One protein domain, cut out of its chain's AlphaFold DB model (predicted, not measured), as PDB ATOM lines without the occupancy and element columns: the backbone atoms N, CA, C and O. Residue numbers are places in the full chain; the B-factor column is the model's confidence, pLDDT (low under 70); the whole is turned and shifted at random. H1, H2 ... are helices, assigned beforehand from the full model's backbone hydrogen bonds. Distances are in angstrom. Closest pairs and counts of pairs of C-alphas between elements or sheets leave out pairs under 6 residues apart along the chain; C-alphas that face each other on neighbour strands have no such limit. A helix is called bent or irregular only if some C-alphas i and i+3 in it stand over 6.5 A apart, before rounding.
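Overview. This is residues 5 to 106 of the 329 residues of the protein "C2H2-type domain-containing protein" of Steinernema carpocapsae (UniProt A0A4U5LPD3). One helix, H4, runs through the middle, with H2 crossing it on one side and H6 crossing it on the opposite side; H5 folds back beside the last part of H4, and the short H7 packs on H2 and H4. H1 lies at one end of the long axis, near H5, and at the other end an arm sticks out, residues 39 to 45, of which 40 to 43 belong to H3. The printed part has 102 residues with seven named helices, H1 to H7 in order along the chain, and no named strand; the class is all helix. The whole is compact, with a radius of gyration of the C-alphas of 14.1 A, yet elongated in outline, spanning 44 by 26 by 21 A.

Along the chain. H1, residues 5 to 13, begins at C-alpha 5 (-8.194, -21.791, -2.391) and is 13.1 A long. H2, residues 19 to 32, measures 20.0 A. H3, residues 40 to 43, is irregular: C-alphas 40 and 43 are 7.4 A apart, against about 5 A in a regular helix. H4, residues 57 to 71, is 20.9 A long and begins at C-alpha 57 (-21.028, -34.875, -12.135). H5 is residues 75 to 81, 9.9 A, and H6 is residues 84 to 96, 18.9 A. H7, residues 102 to 106, is 6.1 A long and ends at C-alpha 106 (-28.833, -21.216, -15.279).

Arrangement. H4 is the hub, touching four helices. Its residues 57 to 61 touch residues 22 to 27 of H2, only just about perpendicular at 71 degrees; the closest C-alphas, of Thr 23 and Thr 61, are 6.5 A apart. H4 and H6 only just touch, with 3 pairs of C-alphas within 8 A, the closest Leu 63 and Phe 90 at 6.4 A; they are about perpendicular at 83 degrees. H4 and H5 form a helical hairpin at a shallow tilt of 19 degrees, opposite ways, with the C-alphas of Phe 69 and Leu 78 closest at 6.5 A. H7 touches H2, the closest C-alphas being those of Met 25 and Met 105 at 6.9 A, and only just touches H4, with 3 pairs within 8 A, the closest His 68 and Val 102 at 6.4 A. The packing is mostly crossed, helices touching at more than a shallow tilt, but only just: 1 of 3 pairs is shallow. H1 touches no helix; it is close but not clearly touching to H5, the C-alphas of Arg 6 and Leu 81 being closest at 6.2 A. H2 and H6 are apart. Each O i to N i+4 pair is within hydrogen-bond range in H1, H2, H4, H5 and H7, and 8 of 9 are in H6; H3 is too short for such a pair, and its one O i to N i+3 pair is not within range.

Size, cuts and confidence. The two C-alphas farthest apart, of Lys 12 and Glu 40, are 45.0 A apart. The printed part has no cut. The link from H3 to H4, residues 44 to 56, is long. Mean pLDDT of the printed part is 77.1, with residues 5 to 19 and 32 to 49 under 70.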
ATOM      1  N   SER A   5      -8.989 -22.842  -1.744       59.78
ATOM      2  CA  SER A   5      -8.194 -21.791  -2.391       59.78
ATOM      3  C   SER A   5      -8.651 -21.468  -3.821       59.78
ATOM      4  O   SER A   5      -8.767 -20.292  -4.156       59.78
ATOM      5  N   ARG A   6      -8.984 -22.474  -4.643       62.62
ATOM      6  CA  ARG A   6      -9.513 -22.280  -6.009       62.62
ATOM      7  C   ARG A   6     -10.907 -21.643  -6.006       62.62
ATOM      8  O   ARG A   6     -11.229 -20.862  -6.894       62.62
ATOM      9  N   LEU A   7     -11.714 -21.938  -4.986       55.56
ATOM     10  CA  LEU A   7     -13.052 -21.357  -4.830       55.56
ATOM     11  C   LEU A   7     -13.026 -19.865  -4.501       55.56
ATOM     12  O   LEU A   7     -13.815 -19.107  -5.055       55.56
ATOM     13  N   ILE A   8     -12.076 -19.441  -3.669       57.44
ATOM     14  CA  ILE A   8     -11.893 -18.030  -3.314       57.44
ATOM     15  C   ILE A   8     -11.496 -17.188  -4.542       57.44
ATOM     16  O   ILE A   8     -11.912 -16.041  -4.652       57.44
ATOM     17  N   GLU A   9     -10.721 -17.732  -5.487       59.31
ATOM     18  CA  GLU A   9     -10.387 -17.037  -6.746       59.31
ATOM     19  C   GLU A   9     -11.597 -16.891  -7.682       59.31
ATOM     20  O   GLU A   9     -11.813 -15.812  -8.237       59.31
ATOM     21  N   LEU A  10     -12.433 -17.931  -7.805       54.94
ATOM     22  CA  LEU A  10     -13.691 -17.861  -8.565       54.94
ATOM     23  C   LEU A  10     -14.625 -16.777  -8.011       54.94
ATOM     24  O   LEU A  10     -15.144 -15.963  -8.771       54.94
ATOM     25  N   GLU A  11     -14.789 -16.734  -6.687       55.03
ATOM     26  CA  GLU A  11     -15.648 -15.761  -6.002       55.03
ATOM     27  C   GLU A  11     -15.126 -14.319  -6.125       55.03
ATOM     28  O   GLU A  11     -15.925 -13.386  -6.215       55.03
ATOM     29  N   LYS A  12     -13.800 -14.122  -6.185       61.84
ATOM     30  CA  LYS A  12     -13.178 -12.800  -6.380       61.84
ATOM     31  C   LYS A  12     -13.382 -12.233  -7.785       61.84
ATOM     32  O   LYS A  12     -13.486 -11.018  -7.927       61.84
ATOM     33  N   ARG A  13     -13.399 -13.085  -8.817       56.19
ATOM     34  CA  ARG A  13     -13.446 -12.647 -10.227       56.19
ATOM     35  C   ARG A  13     -14.847 -12.658 -10.833       56.19
ATOM     36  O   ARG A  13     -15.109 -11.887 -11.751       56.19
ATOM     37  N   ASP A  14     -15.757 -13.482 -10.317       57.28
ATOM     38  CA  ASP A  14     -17.151 -13.522 -10.759       57.28
ATOM     39  C   ASP A  14     -18.064 -13.883  -9.570       57.28
ATOM     40  O   ASP A  14     -18.348 -15.047  -9.281       57.28
ATOM     41  N   HIS A  15     -18.530 -12.847  -8.859       56.03
ATOM     42  CA  HIS A  15     -19.340 -12.906  -7.627       56.03
ATOM     43  C   HIS A  15     -20.672 -13.674  -7.764       56.03
ATOM     44  O   HIS A  15     -21.443 -13.776  -6.810       56.03
ATOM     45  N   ARG A  16     -20.984 -14.200  -8.952       57.41
ATOM     46  CA  ARG A  16     -22.228 -14.911  -9.263       57.41
ATOM     47  C   ARG A  16     -22.124 -16.428  -9.092       57.41
ATOM     48  O   ARG A  16     -23.152 -17.102  -9.178       57.41
ATOM     49  N   TYR A  17     -20.932 -16.982  -8.854       64.00
ATOM     50  CA  TYR A  17     -20.721 -18.432  -8.900       64.00
ATOM     51  C   TYR A  17     -20.299 -19.035  -7.561       64.00
ATOM     52  O   TYR A  17     -19.122 -19.164  -7.248       64.00
ATOM     53  N   ASN A  18     -21.291 -19.518  -6.806       69.19
ATOM     54  CA  ASN A  18     -21.057 -20.462  -5.718       69.19
ATOM     55  C   ASN A  18     -20.964 -21.897  -6.294       69.19
ATOM     56  O   ASN A  18     -21.908 -22.360  -6.943       69.19
ATOM     57  N   PRO A  19     -19.893 -22.660  -6.037       65.56
ATOM     58  CA  PRO A  19     -19.726 -24.031  -6.538       65.56
ATOM     59  C   PRO A  19     -20.858 -24.971  -6.133       65.56
ATOM     60  O   PRO A  19     -21.312 -25.781  -6.938       65.56
ATOM     61  N   LYS A  20     -21.374 -24.833  -4.902       75.56
ATOM     62  CA  LYS A  20     -22.518 -25.622  -4.425       75.56
ATOM     63  C   LYS A  20     -23.765 -25.336  -5.261       75.56
ATOM     64  O   LYS A  20     -24.540 -26.252  -5.541       75.56
ATOM     65  N   PHE A  21     -23.939 -24.084  -5.683       75.06
ATOM     66  CA  PHE A  21     -25.032 -23.678  -6.558       75.06
ATOM     67  C   PHE A  21     -24.878 -24.281  -7.959       75.06
ATOM     68  O   PHE A  21     -25.820 -24.908  -8.441       75.06
ATOM     69  N   LEU A  22     -23.685 -24.217  -8.562       71.81
ATOM     70  CA  LEU A  22     -23.438 -24.823  -9.874       71.81
ATOM     71  C   LEU A  22     -23.625 -26.347  -9.851       71.81
ATOM     72  O   LEU A  22     -24.277 -26.907 -10.731       71.81
ATOM     73  N   THR A  23     -23.139 -27.028  -8.810       76.50
ATOM     74  CA  THR A  23     -23.389 -28.462  -8.620       76.50
ATOM     75  C   THR A  23     -24.885 -28.759  -8.487       76.50
ATOM     76  O   THR A  23     -25.363 -29.735  -9.061       76.50
ATOM     77  N   SER A  24     -25.652 -27.943  -7.755       79.12
ATOM     78  CA  SER A  24     -27.110 -28.108  -7.644       79.12
ATOM     79  C   SER A  24     -27.812 -27.929  -8.991       79.12
ATOM     80  O   SER A  24     -28.656 -28.755  -9.345       79.12
ATOM     81  N   MET A  25     -27.432 -26.911  -9.763       79.19
ATOM     82  CA  MET A  25     -27.958 -26.703 -11.110       79.19
ATOM     83  C   MET A  25     -27.639 -27.877 -12.028       79.19
ATOM     84  O   MET A  25     -28.526 -28.359 -12.724       79.19
ATOM     85  N   LEU A  26     -26.400 -28.374 -12.011       75.75
ATOM     86  CA  LEU A  26     -26.002 -29.522 -12.818       75.75
ATOM     87  C   LEU A  26     -26.750 -30.782 -12.395       75.75
ATOM     88  O   LEU A  26     -27.245 -31.503 -13.251       75.75
ATOM     89  N   LYS A  27     -26.953 -31.023 -11.094       80.94
ATOM     90  CA  LYS A  27     -27.816 -32.124 -10.632       80.94
ATOM     91  C   LYS A  27     -29.219 -32.029 -11.226       80.94
ATOM     92  O   LYS A  27     -29.729 -33.033 -11.721       80.94
ATOM     93  N   ASN A  28     -29.829 -30.844 -11.210       75.88
ATOM     94  CA  ASN A  28     -31.138 -30.635 -11.828       75.88
ATOM     95  C   ASN A  28     -31.074 -30.864 -13.342       75.88
ATOM     96  O   ASN A  28     -31.903 -31.585 -13.892       75.88
ATOM     97  N   TYR A  29     -30.055 -30.324 -14.000       72.44
ATOM     98  CA  TYR A  29     -29.827 -30.470 -15.430       72.44
ATOM     99  C   TYR A  29     -29.713 -31.943 -15.865       72.44
ATOM    100  O   TYR A  29     -30.432 -32.368 -16.768       72.44
ATOM    101  N   TYR A  30     -28.898 -32.749 -15.174       72.69
ATOM    102  CA  TYR A  30     -28.742 -34.190 -15.419       72.69
ATOM    103  C   TYR A  30     -30.017 -34.980 -15.104       72.69
ATOM    104  O   TYR A  30     -30.411 -35.857 -15.872       72.69
ATOM    105  N   LYS A  31     -30.693 -34.665 -13.990       78.88
ATOM    106  CA  LYS A  31     -31.932 -35.342 -13.570       78.88
ATOM    107  C   LYS A  31     -33.026 -35.260 -14.635       78.88
ATOM    108  O   LYS A  31     -33.793 -36.207 -14.793       78.88
ATOM    109  N   PHE A  32     -33.126 -34.129 -15.331       67.44
ATOM    110  CA  PHE A  32     -34.186 -33.890 -16.312       67.44
ATOM    111  C   PHE A  32     -33.787 -34.198 -17.759       67.44
ATOM    112  O   PHE A  32     -34.674 -34.266 -18.605       67.44
ATOM    113  N   ASN A  33     -32.505 -34.465 -18.026       62.69
ATOM    114  CA  ASN A  33     -31.993 -34.876 -19.335       62.69
ATOM    115  C   ASN A  33     -31.322 -36.262 -19.250       62.69
ATOM    116  O   ASN A  33     -30.103 -36.366 -19.412       62.69
ATOM    117  N   PRO A  34     -32.078 -37.338 -18.953       53.81
ATOM    118  CA  PRO A  34     -31.502 -38.674 -18.854       53.81
ATOM    119  C   PRO A  34     -30.933 -39.136 -20.201       53.81
ATOM    120  O   PRO A  34     -31.446 -38.771 -21.257       53.81
ATOM    121  N   LYS A  35     -29.893 -39.982 -20.135       54.09
ATOM    122  CA  LYS A  35     -29.169 -40.578 -21.273       54.09
ATOM    123  C   LYS A  35     -30.132 -41.004 -22.392       54.09
ATOM    124  O   LYS A  35     -30.823 -42.018 -22.278       54.09
ATOM    125  N   ILE A  36     -30.180 -40.226 -23.472       50.66
ATOM    126  CA  ILE A  36     -30.974 -40.551 -24.658       50.66
ATOM    127  C   ILE A  36     -30.248 -41.691 -25.380       50.66
ATOM    128  O   ILE A  36     -29.091 -41.550 -25.764       50.66
ATOM    129  N   LYS A  37     -30.902 -42.851 -25.529       47.84
ATOM    130  CA  LYS A  37     -30.323 -43.994 -26.253       47.84
ATOM    131  C   LYS A  37     -30.026 -43.596 -27.707       47.84
ATOM    132  O   LYS A  37     -30.881 -43.013 -28.374       47.84
ATOM    133  N   ARG A  38     -28.817 -43.929 -28.175       42.53
ATOM    134  CA  ARG A  38     -28.290 -43.601 -29.511       42.53
ATOM    135  C   ARG A  38     -29.225 -44.113 -30.617       42.53
ATOM    136  O   ARG A  38     -29.517 -45.303 -30.670       42.53
ATOM    137  N   THR A  39     -29.667 -43.221 -31.504       48.56
ATOM    138  CA  THR A  39     -30.269 -43.566 -32.806       48.56
ATOM    139  C   THR A  39     -29.656 -42.669 -33.884       48.56
ATOM    140  O   THR A  39     -29.216 -41.559 -33.583       48.56
ATOM    141  N   GLU A  40     -29.625 -43.126 -35.137       44.38
ATOM    142  CA  GLU A  40     -28.967 -42.451 -36.274       44.38
ATOM    143  C   GLU A  40     -29.542 -41.064 -36.644       44.38
ATOM    144  O   GLU A  40     -28.967 -40.353 -37.463       44.38
ATOM    145  N   ALA A  41     -30.607 -40.606 -35.975       42.81
ATOM    146  CA  ALA A  41     -31.178 -39.260 -36.124       42.81
ATOM    147  C   ALA A  41     -30.379 -38.136 -35.412       42.81
ATOM    148  O   ALA A  41     -30.775 -36.975 -35.444       42.81
ATOM    149  N   TRP A  42     -29.257 -38.473 -34.771       42.38
ATOM    150  CA  TRP A  42     -28.414 -37.614 -33.923       42.38
ATOM    151  C   TRP A  42     -27.659 -36.457 -34.600       42.38
ATOM    152  O   TRP A  42     -27.054 -35.659 -33.890       42.38
ATOM    153  N   LYS A  43     -27.653 -36.338 -35.936       46.53
ATOM    154  CA  LYS A  43     -26.803 -35.340 -36.617       46.53
ATOM    155  C   LYS A  43     -27.300 -33.892 -36.519       46.53
ATOM    156  O   LYS A  43     -26.492 -33.001 -36.738       46.53
ATOM    157  N   ASN A  44     -28.571 -33.650 -36.179       45.16
ATOM    158  CA  ASN A  44     -29.150 -32.311 -36.355       45.16
ATOM    159  C   ASN A  44     -29.591 -31.586 -35.078       45.16
ATOM    160  O   ASN A  44     -29.745 -30.373 -35.150       45.16
ATOM    161  N   ASP A  45     -29.746 -32.260 -33.931       52.28
ATOM    162  CA  ASP A  45     -30.046 -31.568 -32.666       52.28
ATOM    163  C   ASP A  45     -29.803 -32.458 -31.455       52.28
ATOM    164  O   ASP A  45     -30.622 -33.323 -31.137       52.28
ATOM    165  N   LEU A  46     -28.638 -32.289 -30.821       51.12
ATOM    166  CA  LEU A  46     -28.365 -32.752 -29.456       51.12
ATOM    167  C   LEU A  46     -26.985 -32.287 -28.973       51.12
ATOM    168  O   LEU A  46     -26.106 -33.089 -28.652       51.12
ATOM    169  N   MET A  47     -26.826 -30.971 -28.843       54.56
ATOM    170  CA  MET A  47     -25.678 -30.339 -28.178       54.56
ATOM    171  C   MET A  47     -25.447 -30.879 -26.740       54.56
ATOM    172  O   MET A  47     -24.345 -30.833 -26.213       54.56
ATOM    173  N   HIS A  48     -26.465 -31.471 -26.099       63.41
ATOM    174  CA  HIS A  48     -26.454 -31.823 -24.666       63.41
ATOM    175  C   HIS A  48     -26.243 -33.299 -24.343       63.41
ATOM    176  O   HIS A  48     -25.869 -33.625 -23.217       63.41
ATOM    177  N   GLY A  49     -26.497 -34.199 -25.296       68.06
ATOM    178  CA  GLY A  49     -26.529 -35.639 -25.026       68.06
ATOM    179  C   GLY A  49     -25.168 -36.160 -24.574       68.06
ATOM    180  O   GLY A  49     -25.066 -36.802 -23.533       68.06
ATOM    181  N   LYS A  50     -24.118 -35.789 -25.314       76.19
ATOM    182  CA  LYS A  50     -22.729 -36.156 -25.018       76.19
ATOM    183  C   LYS A  50     -22.230 -35.564 -23.693       76.19
ATOM    184  O   LYS A  50     -21.566 -36.264 -22.937       76.19
ATOM    185  N   PHE A  51     -22.599 -34.322 -23.368       82.62
ATOM    186  CA  PHE A  51     -22.262 -33.722 -22.072       82.62
ATOM    187  C   PHE A  51     -22.895 -34.519 -20.922       82.62
ATOM    188  O   PHE A  51     -22.220 -34.877 -19.956       82.62
ATOM    189  N   CYS A  52     -24.159 -34.927 -21.066       77.50
ATOM    190  CA  CYS A  52     -24.839 -35.792 -20.099       77.50
ATOM    191  C   CYS A  52     -24.295 -37.239 -20.032       77.50
ATOM    192  O   CYS A  52     -24.650 -37.977 -19.110       77.50
ATOM    193  N   GLU A  53     -23.444 -37.667 -20.973       83.81
ATOM    194  CA  GLU A  53     -22.782 -38.980 -20.936       83.81
ATOM    195  C   GLU A  53     -21.548 -38.998 -20.022       83.81
ATOM    196  O   GLU A  53     -21.118 -40.084 -19.627       83.81
ATOM    197  N   ILE A  54     -21.017 -37.832 -19.631       86.69
ATOM    198  CA  ILE A  54     -19.897 -37.745 -18.687       86.69
ATOM    199  C   ILE A  54     -20.341 -38.364 -17.348       86.69
ATOM    200  O   ILE A  54     -21.282 -37.872 -16.722       86.69
ATOM    201  N   PRO A  55     -19.700 -39.458 -16.897       84.56
ATOM    202  CA  PRO A  55     -20.199 -40.253 -15.774       84.56
ATOM    203  C   PRO A  55     -20.046 -39.545 -14.424       84.56
ATOM    204  O   PRO A  55     -20.784 -39.844 -13.487       84.56
ATOM    205  N   SER A  56     -19.100 -38.609 -14.322       90.38
ATOM    206  CA  SER A  56     -18.828 -37.852 -13.105       90.38
ATOM    207  C   SER A  56     -19.458 -36.466 -13.185       90.38
ATOM    208  O   SER A  56     -19.027 -35.630 -13.973       90.38
ATOM    209  N   LEU A  57     -20.434 -36.204 -12.311       82.19
ATOM    210  CA  LEU A  57     -21.028 -34.875 -12.135       82.19
ATOM    211  C   LEU A  57     -19.968 -33.813 -11.807       82.19
ATOM    212  O   LEU A  57     -20.089 -32.667 -12.235       82.19
ATOM    213  N   GLU A  58     -18.946 -34.188 -11.037       85.31
ATOM    214  CA  GLU A  58     -17.823 -33.310 -10.713       85.31
ATOM    215  C   GLU A  58     -17.079 -32.906 -11.985       85.31
ATOM    216  O   GLU A  58     -16.969 -31.716 -12.266       85.31
ATOM    217  N   LYS A  59     -16.705 -33.884 -12.814       90.88
ATOM    218  CA  LYS A  59     -16.017 -33.638 -14.086       90.88
ATOM    219  C   LYS A  59     -16.848 -32.769 -15.026       90.88
ATOM    220  O   LYS A  59     -16.320 -31.857 -15.645       90.88
ATOM    221  N   SER A  60     -18.157 -32.991 -15.097       87.31
ATOM    222  CA  SER A  60     -19.060 -32.145 -15.887       87.31
ATOM    223  C   SER A  60     -19.151 -30.719 -15.351       87.31
ATOM    224  O   SER A  60     -19.268 -29.775 -16.127       87.31
ATOM    225  N   THR A  61     -19.087 -30.555 -14.026       85.44
ATOM    226  CA  THR A  61     -19.055 -29.239 -13.374       85.44
ATOM    227  C   THR A  61     -17.778 -28.495 -13.718       85.44
ATOM    228  O   THR A  61     -17.827 -27.338 -14.126       85.44
ATOM    229  N   GLU A  62     -16.642 -29.167 -13.590       89.50
ATOM    230  CA  GLU A  62     -15.334 -28.618 -13.923       89.50
ATOM    231  C   GLU A  62     -15.239 -28.267 -15.407       89.50
ATOM    232  O   GLU A  62     -14.808 -27.169 -15.744       89.50
ATOM    233  N   LEU A  63     -15.743 -29.135 -16.284       93.06
ATOM    234  CA  LEU A  63     -15.781 -28.910 -17.724       93.06
ATOM    235  C   LEU A  63     -16.694 -27.731 -18.112       93.06
ATOM    236  O   LEU A  63     -16.351 -26.941 -18.989       93.06
ATOM    237  N   ALA A  64     -17.836 -27.563 -17.440       89.88
ATOM    238  CA  ALA A  64     -18.708 -26.402 -17.616       89.88
ATOM    239  C   ALA A  64     -18.027 -25.085 -17.206       89.88
ATOM    240  O   ALA A  64     -18.159 -24.077 -17.904       89.88
ATOM    241  N   ILE A  65     -17.297 -25.093 -16.085       88.25
ATOM    242  CA  ILE A  65     -16.508 -23.943 -15.618       88.25
ATOM    243  C   ILE A  65     -15.374 -23.651 -16.599       88.25
ATOM    244  O   ILE A  65     -15.175 -22.500 -16.982       88.25
ATOM    245  N   PHE A  66     -14.663 -24.686 -17.042       93.56
ATOM    246  CA  PHE A  66     -13.607 -24.566 -18.037       93.56
ATOM    247  C   PHE A  66     -14.132 -23.914 -19.315       93.56
ATOM    248  O   PHE A  66     -13.613 -22.882 -19.724       93.56
ATOM    249  N   ASN A  67     -15.221 -24.444 -19.885       93.56
ATOM    250  CA  ASN A  67     -15.860 -23.892 -21.080       93.56
ATOM    251  C   ASN A  67     -16.261 -22.418 -20.893       93.56
ATOM    252  O   ASN A  67     -16.084 -21.606 -21.795       93.56
ATOM    253  N   HIS A  68     -16.754 -22.043 -19.710       91.12
ATOM    254  CA  HIS A  68     -17.100 -20.653 -19.407       91.12
ATOM    255  C   HIS A  68     -15.902 -19.701 -19.515       91.12
ATOM    256  O   HIS A  68     -16.004 -18.671 -20.184       91.12
ATOM    257  N   PHE A  69     -14.775 -20.031 -18.878       91.06
ATOM    258  CA  PHE A  69     -13.570 -19.195 -18.943       91.06
ATOM    259  C   PHE A  69     -12.876 -19.278 -20.306       91.06
ATOM    260  O   PHE A  69     -12.354 -18.271 -20.780       91.06
ATOM    261  N   TYR A  70     -12.942 -20.435 -20.969       94.19
ATOM    262  CA  TYR A  70     -12.432 -20.635 -22.322       94.19
ATOM    263  C   TYR A  70     -13.143 -19.739 -23.342       94.19
ATOM    264  O   TYR A  70     -12.486 -19.003 -24.073       94.19
ATOM    265  N   LEU A  71     -14.481 -19.711 -23.343       90.88
ATOM    266  CA  LEU A  71     -15.263 -18.841 -24.233       90.88
ATOM    267  C   LEU A  71     -15.037 -17.346 -23.958       90.88
ATOM    268  O   LEU A  71     -15.140 -16.531 -24.872       90.88
ATOM    269  N   LYS A  72     -14.711 -16.982 -22.711       90.94
ATOM    270  CA  LYS A  72     -14.315 -15.618 -22.322       90.94
ATOM    271  C   LYS A  72     -12.849 -15.288 -22.641       90.94
ATOM    272  O   LYS A  72     -12.464 -14.136 -22.477       90.94
ATOM    273  N   GLN A  73     -12.049 -16.265 -23.076       95.00
ATOM    274  CA  GLN A  73     -10.602 -16.142 -23.289       95.00
ATOM    275  C   GLN A  73      -9.830 -15.681 -22.031       95.00
ATOM    276  O   GLN A  73      -8.801 -15.016 -22.128       95.00
ATOM    277  N   ASP A  74     -10.303 -16.043 -20.830       92.12
ATOM    278  CA  ASP A  74      -9.620 -15.731 -19.565       92.12
ATOM    279  C   ASP A  74      -8.548 -16.791 -19.259       92.12
ATOM    280  O   ASP A  74      -8.706 -17.686 -18.420       92.12
ATOM    281  N   TRP A  75      -7.432 -16.706 -19.986       93.81
ATOM    282  CA  TRP A  75      -6.317 -17.651 -19.874       93.81
ATOM    283  C   TRP A  75      -5.675 -17.655 -18.483       93.81
ATOM    284  O   TRP A  75      -5.135 -18.674 -18.052       93.81
ATOM    285  N   THR A  76      -5.731 -16.529 -17.766       91.19
ATOM    286  CA  THR A  76      -5.210 -16.423 -16.401       91.19
ATOM    287  C   THR A  76      -6.052 -17.256 -15.441       91.19
ATOM    288  O   THR A  76      -5.486 -18.048 -14.690       91.19
ATOM    289  N   ALA A  77      -7.382 -17.135 -15.489       88.62
ATOM    290  CA  ALA A  77      -8.266 -17.972 -14.681       88.62
ATOM    291  C   ALA A  77      -8.096 -19.460 -15.020       88.62
ATOM    292  O   ALA A  77      -7.993 -20.281 -14.112       88.62
ATOM    293  N   LEU A  78      -7.983 -19.812 -16.307       92.38
ATOM    294  CA  LEU A  78      -7.777 -21.203 -16.721       92.38
ATOM    295  C   LEU A  78      -6.493 -21.806 -16.133       92.38
ATOM    296  O   LEU A  78      -6.556 -22.899 -15.576       92.38
ATOM    297  N   LYS A  79      -5.368 -21.076 -16.171       92.62
ATOM    298  CA  LYS A  79      -4.090 -21.515 -15.576       92.62
ATOM    299  C   LYS A  79      -4.149 -21.668 -14.053       92.62
ATOM    300  O   LYS A  79      -3.448 -22.503 -13.493       92.62
ATOM    301  N   ILE A  80      -4.948 -20.844 -13.373       91.25
ATOM    302  CA  ILE A  80      -5.118 -20.908 -11.911       91.25
ATOM    303  C   ILE A  80      -5.999 -22.099 -11.514       91.25
ATOM    304  O   ILE A  80      -5.745 -22.772 -10.512       91.25
ATOM    305  N   LEU A  81      -7.070 -22.337 -12.272       86.81
ATOM    306  CA  LEU A  81      -8.114 -23.294 -11.913       86.81
ATOM    307  C   LEU A  81      -7.790 -24.727 -12.335       86.81
ATOM    308  O   LEU A  81      -8.197 -25.659 -11.634       86.81
ATOM    309  N   PHE A  82      -7.063 -24.900 -13.441       92.62
ATOM    310  CA  PHE A  82      -6.808 -26.192 -14.072       92.62
ATOM    311  C   PHE A  82      -5.309 -26.395 -14.295       92.62
ATOM    312  O   PHE A  82      -4.618 -25.510 -14.794       92.62
ATOM    313  N   ASP A  83      -4.807 -27.569 -13.915       95.19
ATOM    314  CA  ASP A  83      -3.438 -27.961 -14.243       95.19
ATOM    315  C   ASP A  83      -3.301 -28.313 -15.734       95.19
ATOM    316  O   ASP A  83      -4.290 -28.515 -16.445       95.19
ATOM    317  N   GLU A  84      -2.060 -28.371 -16.222       95.88
ATOM    318  CA  GLU A  84      -1.759 -28.616 -17.637       95.88
ATOM    319  C   GLU A  84      -2.365 -29.933 -18.179       95.88
ATOM    320  O   GLU A  84      -2.929 -29.915 -19.279       95.88
ATOM    321  N   PRO A  85      -2.324 -31.074 -17.454       97.06
ATOM    322  CA  PRO A  85      -2.997 -32.296 -17.894       97.06
ATOM    323  C   PRO A  85      -4.517 -32.128 -18.034       97.06
ATOM    324  O   PRO A  85      -5.067 -32.485 -19.079       97.06
ATOM    325  N   THR A  86      -5.190 -31.544 -17.033       95.31
ATOM    326  CA  THR A  86      -6.649 -31.327 -17.063       95.31
ATOM    327  C   THR A  86      -7.035 -30.360 -18.178       95.31
ATOM    328  O   THR A  86      -8.013 -30.583 -18.890       95.31
ATOM    329  N   TYR A  87      -6.234 -29.312 -18.388       95.75
ATOM    330  CA  TYR A  87      -6.428 -28.349 -19.470       95.75
ATOM    331  C   TYR A  87      -6.415 -29.031 -20.846       95.75
ATOM    332  O   TYR A  87      -7.321 -28.814 -21.655       95.75
ATOM    333  N   LYS A  88      -5.417 -29.887 -21.114       97.00
ATOM    334  CA  LYS A  88      -5.313 -30.632 -22.382       97.00
ATOM    335  C   LYS A  88      -6.472 -31.602 -22.568       97.00
ATOM    336  O   LYS A  88      -7.024 -31.692 -23.665       97.00
ATOM    337  N   GLU A  89      -6.861 -32.302 -21.504       96.19
ATOM    338  CA  GLU A  89      -8.013 -33.198 -21.536       96.19
ATOM    339  C   GLU A  89      -9.297 -32.437 -21.892       96.19
ATOM    340  O   GLU A  89     -10.017 -32.832 -22.809       96.19
ATOM    341  N   PHE A  90      -9.578 -31.327 -21.210       95.69
ATOM    342  CA  PHE A  90     -10.797 -30.555 -21.441       95.69
ATOM    343  C   PHE A  90     -10.816 -29.891 -22.819       95.69
ATOM    344  O   PHE A  90     -11.860 -29.919 -23.469       95.69
ATOM    345  N   CYS A  91      -9.674 -29.413 -23.326       95.31
ATOM    346  CA  CYS A  91      -9.547 -28.985 -24.723       95.31
ATOM    347  C   CYS A  91      -9.916 -30.111 -25.706       95.31
ATOM    348  O   CYS A  91     -10.657 -29.885 -26.661       95.31
ATOM    349  N   SER A  92      -9.437 -31.335 -25.459       95.25
ATOM    350  CA  SER A  92      -9.758 -32.503 -26.291       95.25
ATOM    351  C   SER A  92     -11.248 -32.865 -26.236       95.25
ATOM    352  O   SER A  92     -11.859 -33.157 -27.267       95.25
ATOM    353  N   ILE A  93     -11.875 -32.789 -25.056       92.88
ATOM    354  CA  ILE A  93     -13.322 -33.005 -24.913       92.88
ATOM    355  C   ILE A  93     -14.099 -31.928 -25.683       92.88
ATOM    356  O   ILE A  93     -14.986 -32.273 -26.460       92.88
ATOM    357  N   MET A  94     -13.732 -30.652 -25.523       92.31
ATOM    358  CA  MET A  94     -14.345 -29.509 -26.215       92.31
ATOM    359  C   MET A  94     -14.277 -29.607 -27.735       92.31
ATOM    360  O   MET A  94     -15.229 -29.246 -28.418       92.31
ATOM    361  N   ALA A  95     -13.182 -30.137 -28.279       91.50
ATOM    362  CA  ALA A  95     -13.046 -30.336 -29.719       91.50
ATOM    363  C   ALA A  95     -14.050 -31.361 -30.286       91.50
ATOM    364  O   ALA A  95     -14.358 -31.338 -31.474       91.50
ATOM    365  N   ASN A  96     -14.569 -32.263 -29.446       88.94
ATOM    366  CA  ASN A  96     -15.402 -33.397 -29.859       88.94
ATOM    367  C   ASN A  96     -16.857 -33.324 -29.353       88.94
ATOM    368  O   ASN A  96     -17.694 -34.181 -29.694       88.94
ATOM    369  N   MET A  97     -17.158 -32.342 -28.505       87.88
ATOM    370  CA  MET A  97     -18.405 -32.222 -27.761       87.88
ATOM    371  C   MET A  97     -18.772 -30.753 -27.578       87.88
ATOM    372  O   MET A  97     -17.956 -29.971 -27.102       87.88
ATOM    373  N   ASP A  98     -20.026 -30.404 -27.869       84.12
ATOM    374  CA  ASP A  98     -20.550 -29.103 -27.468       84.12
ATOM    375  C   ASP A  98     -20.874 -29.099 -25.970       84.12
ATOM    376  O   ASP A  98     -21.501 -30.024 -25.446       84.12
ATOM    377  N   ILE A  99     -20.415 -28.068 -25.267       88.38
ATOM    378  CA  ILE A  99     -20.619 -27.930 -23.826       88.38
ATOM    379  C   ILE A  99     -21.584 -26.772 -23.605       88.38
ATOM    380  O   ILE A  99     -21.292 -25.644 -24.017       88.38
ATOM    381  N   PRO A 100     -22.706 -26.988 -22.895       87.12
ATOM    382  CA  PRO A 100     -23.629 -25.906 -22.606       87.12
ATOM    383  C   PRO A 100     -22.930 -24.802 -21.809       87.12
ATOM    384  O   PRO A 100     -22.149 -25.055 -20.890       87.12
ATOM    385  N   THR A 101     -23.240 -23.549 -22.135       88.75
ATOM    386  CA  THR A 101     -22.722 -22.411 -21.371       88.75
ATOM    387  C   THR A 101     -23.331 -22.385 -19.967       88.75
ATOM    388  O   THR A 101     -24.450 -22.852 -19.735       88.75
ATOM    389  N   VAL A 102     -22.629 -21.794 -18.998       85.62
ATOM    390  CA  VAL A 102     -23.172 -21.640 -17.635       85.62
ATOM    391  C   VAL A 102     -24.483 -20.844 -17.633       85.62
ATOM    392  O   VAL A 102     -25.416 -21.208 -16.921       85.62
ATOM    393  N   ASN A 103     -24.608 -19.821 -18.486       84.44
ATOM    394  CA  ASN A 103     -25.848 -19.049 -18.645       84.44
ATOM    395  C   ASN A 103     -27.017 -19.922 -19.101       84.44
ATOM    396  O   ASN A 103     -28.127 -19.799 -18.584       84.44
ATOM    397  N   ARG A 104     -26.750 -20.850 -20.014       88.25
ATOM    398  CA  ARG A 104     -27.724 -21.820 -20.495       88.25
ATOM    399  C   ARG A 104     -28.206 -22.759 -19.405       88.25
ATOM    400  O   ARG A 104     -29.407 -22.963 -19.236       88.25
ATOM    401  N   MET A 105     -27.269 -23.294 -18.624       85.50
ATOM    402  CA  MET A 105     -27.583 -24.140 -17.473       85.50
ATOM    403  C   MET A 105     -28.402 -23.375 -16.423       85.50
ATOM    404  O   MET A 105     -29.358 -23.927 -15.878       85.50
ATOM    405  N   LEU A 106     -28.077 -22.098 -16.177       84.88
ATOM    406  CA  LEU A 106     -28.833 -21.216 -15.279       84.88
ATOM    407  C   LEU A 106     -30.258 -20.982 -15.776       84.88
ATOM    408  O   LEU A 106     -31.209 -21.066 -14.997       84.88
TER     409      LEU A 106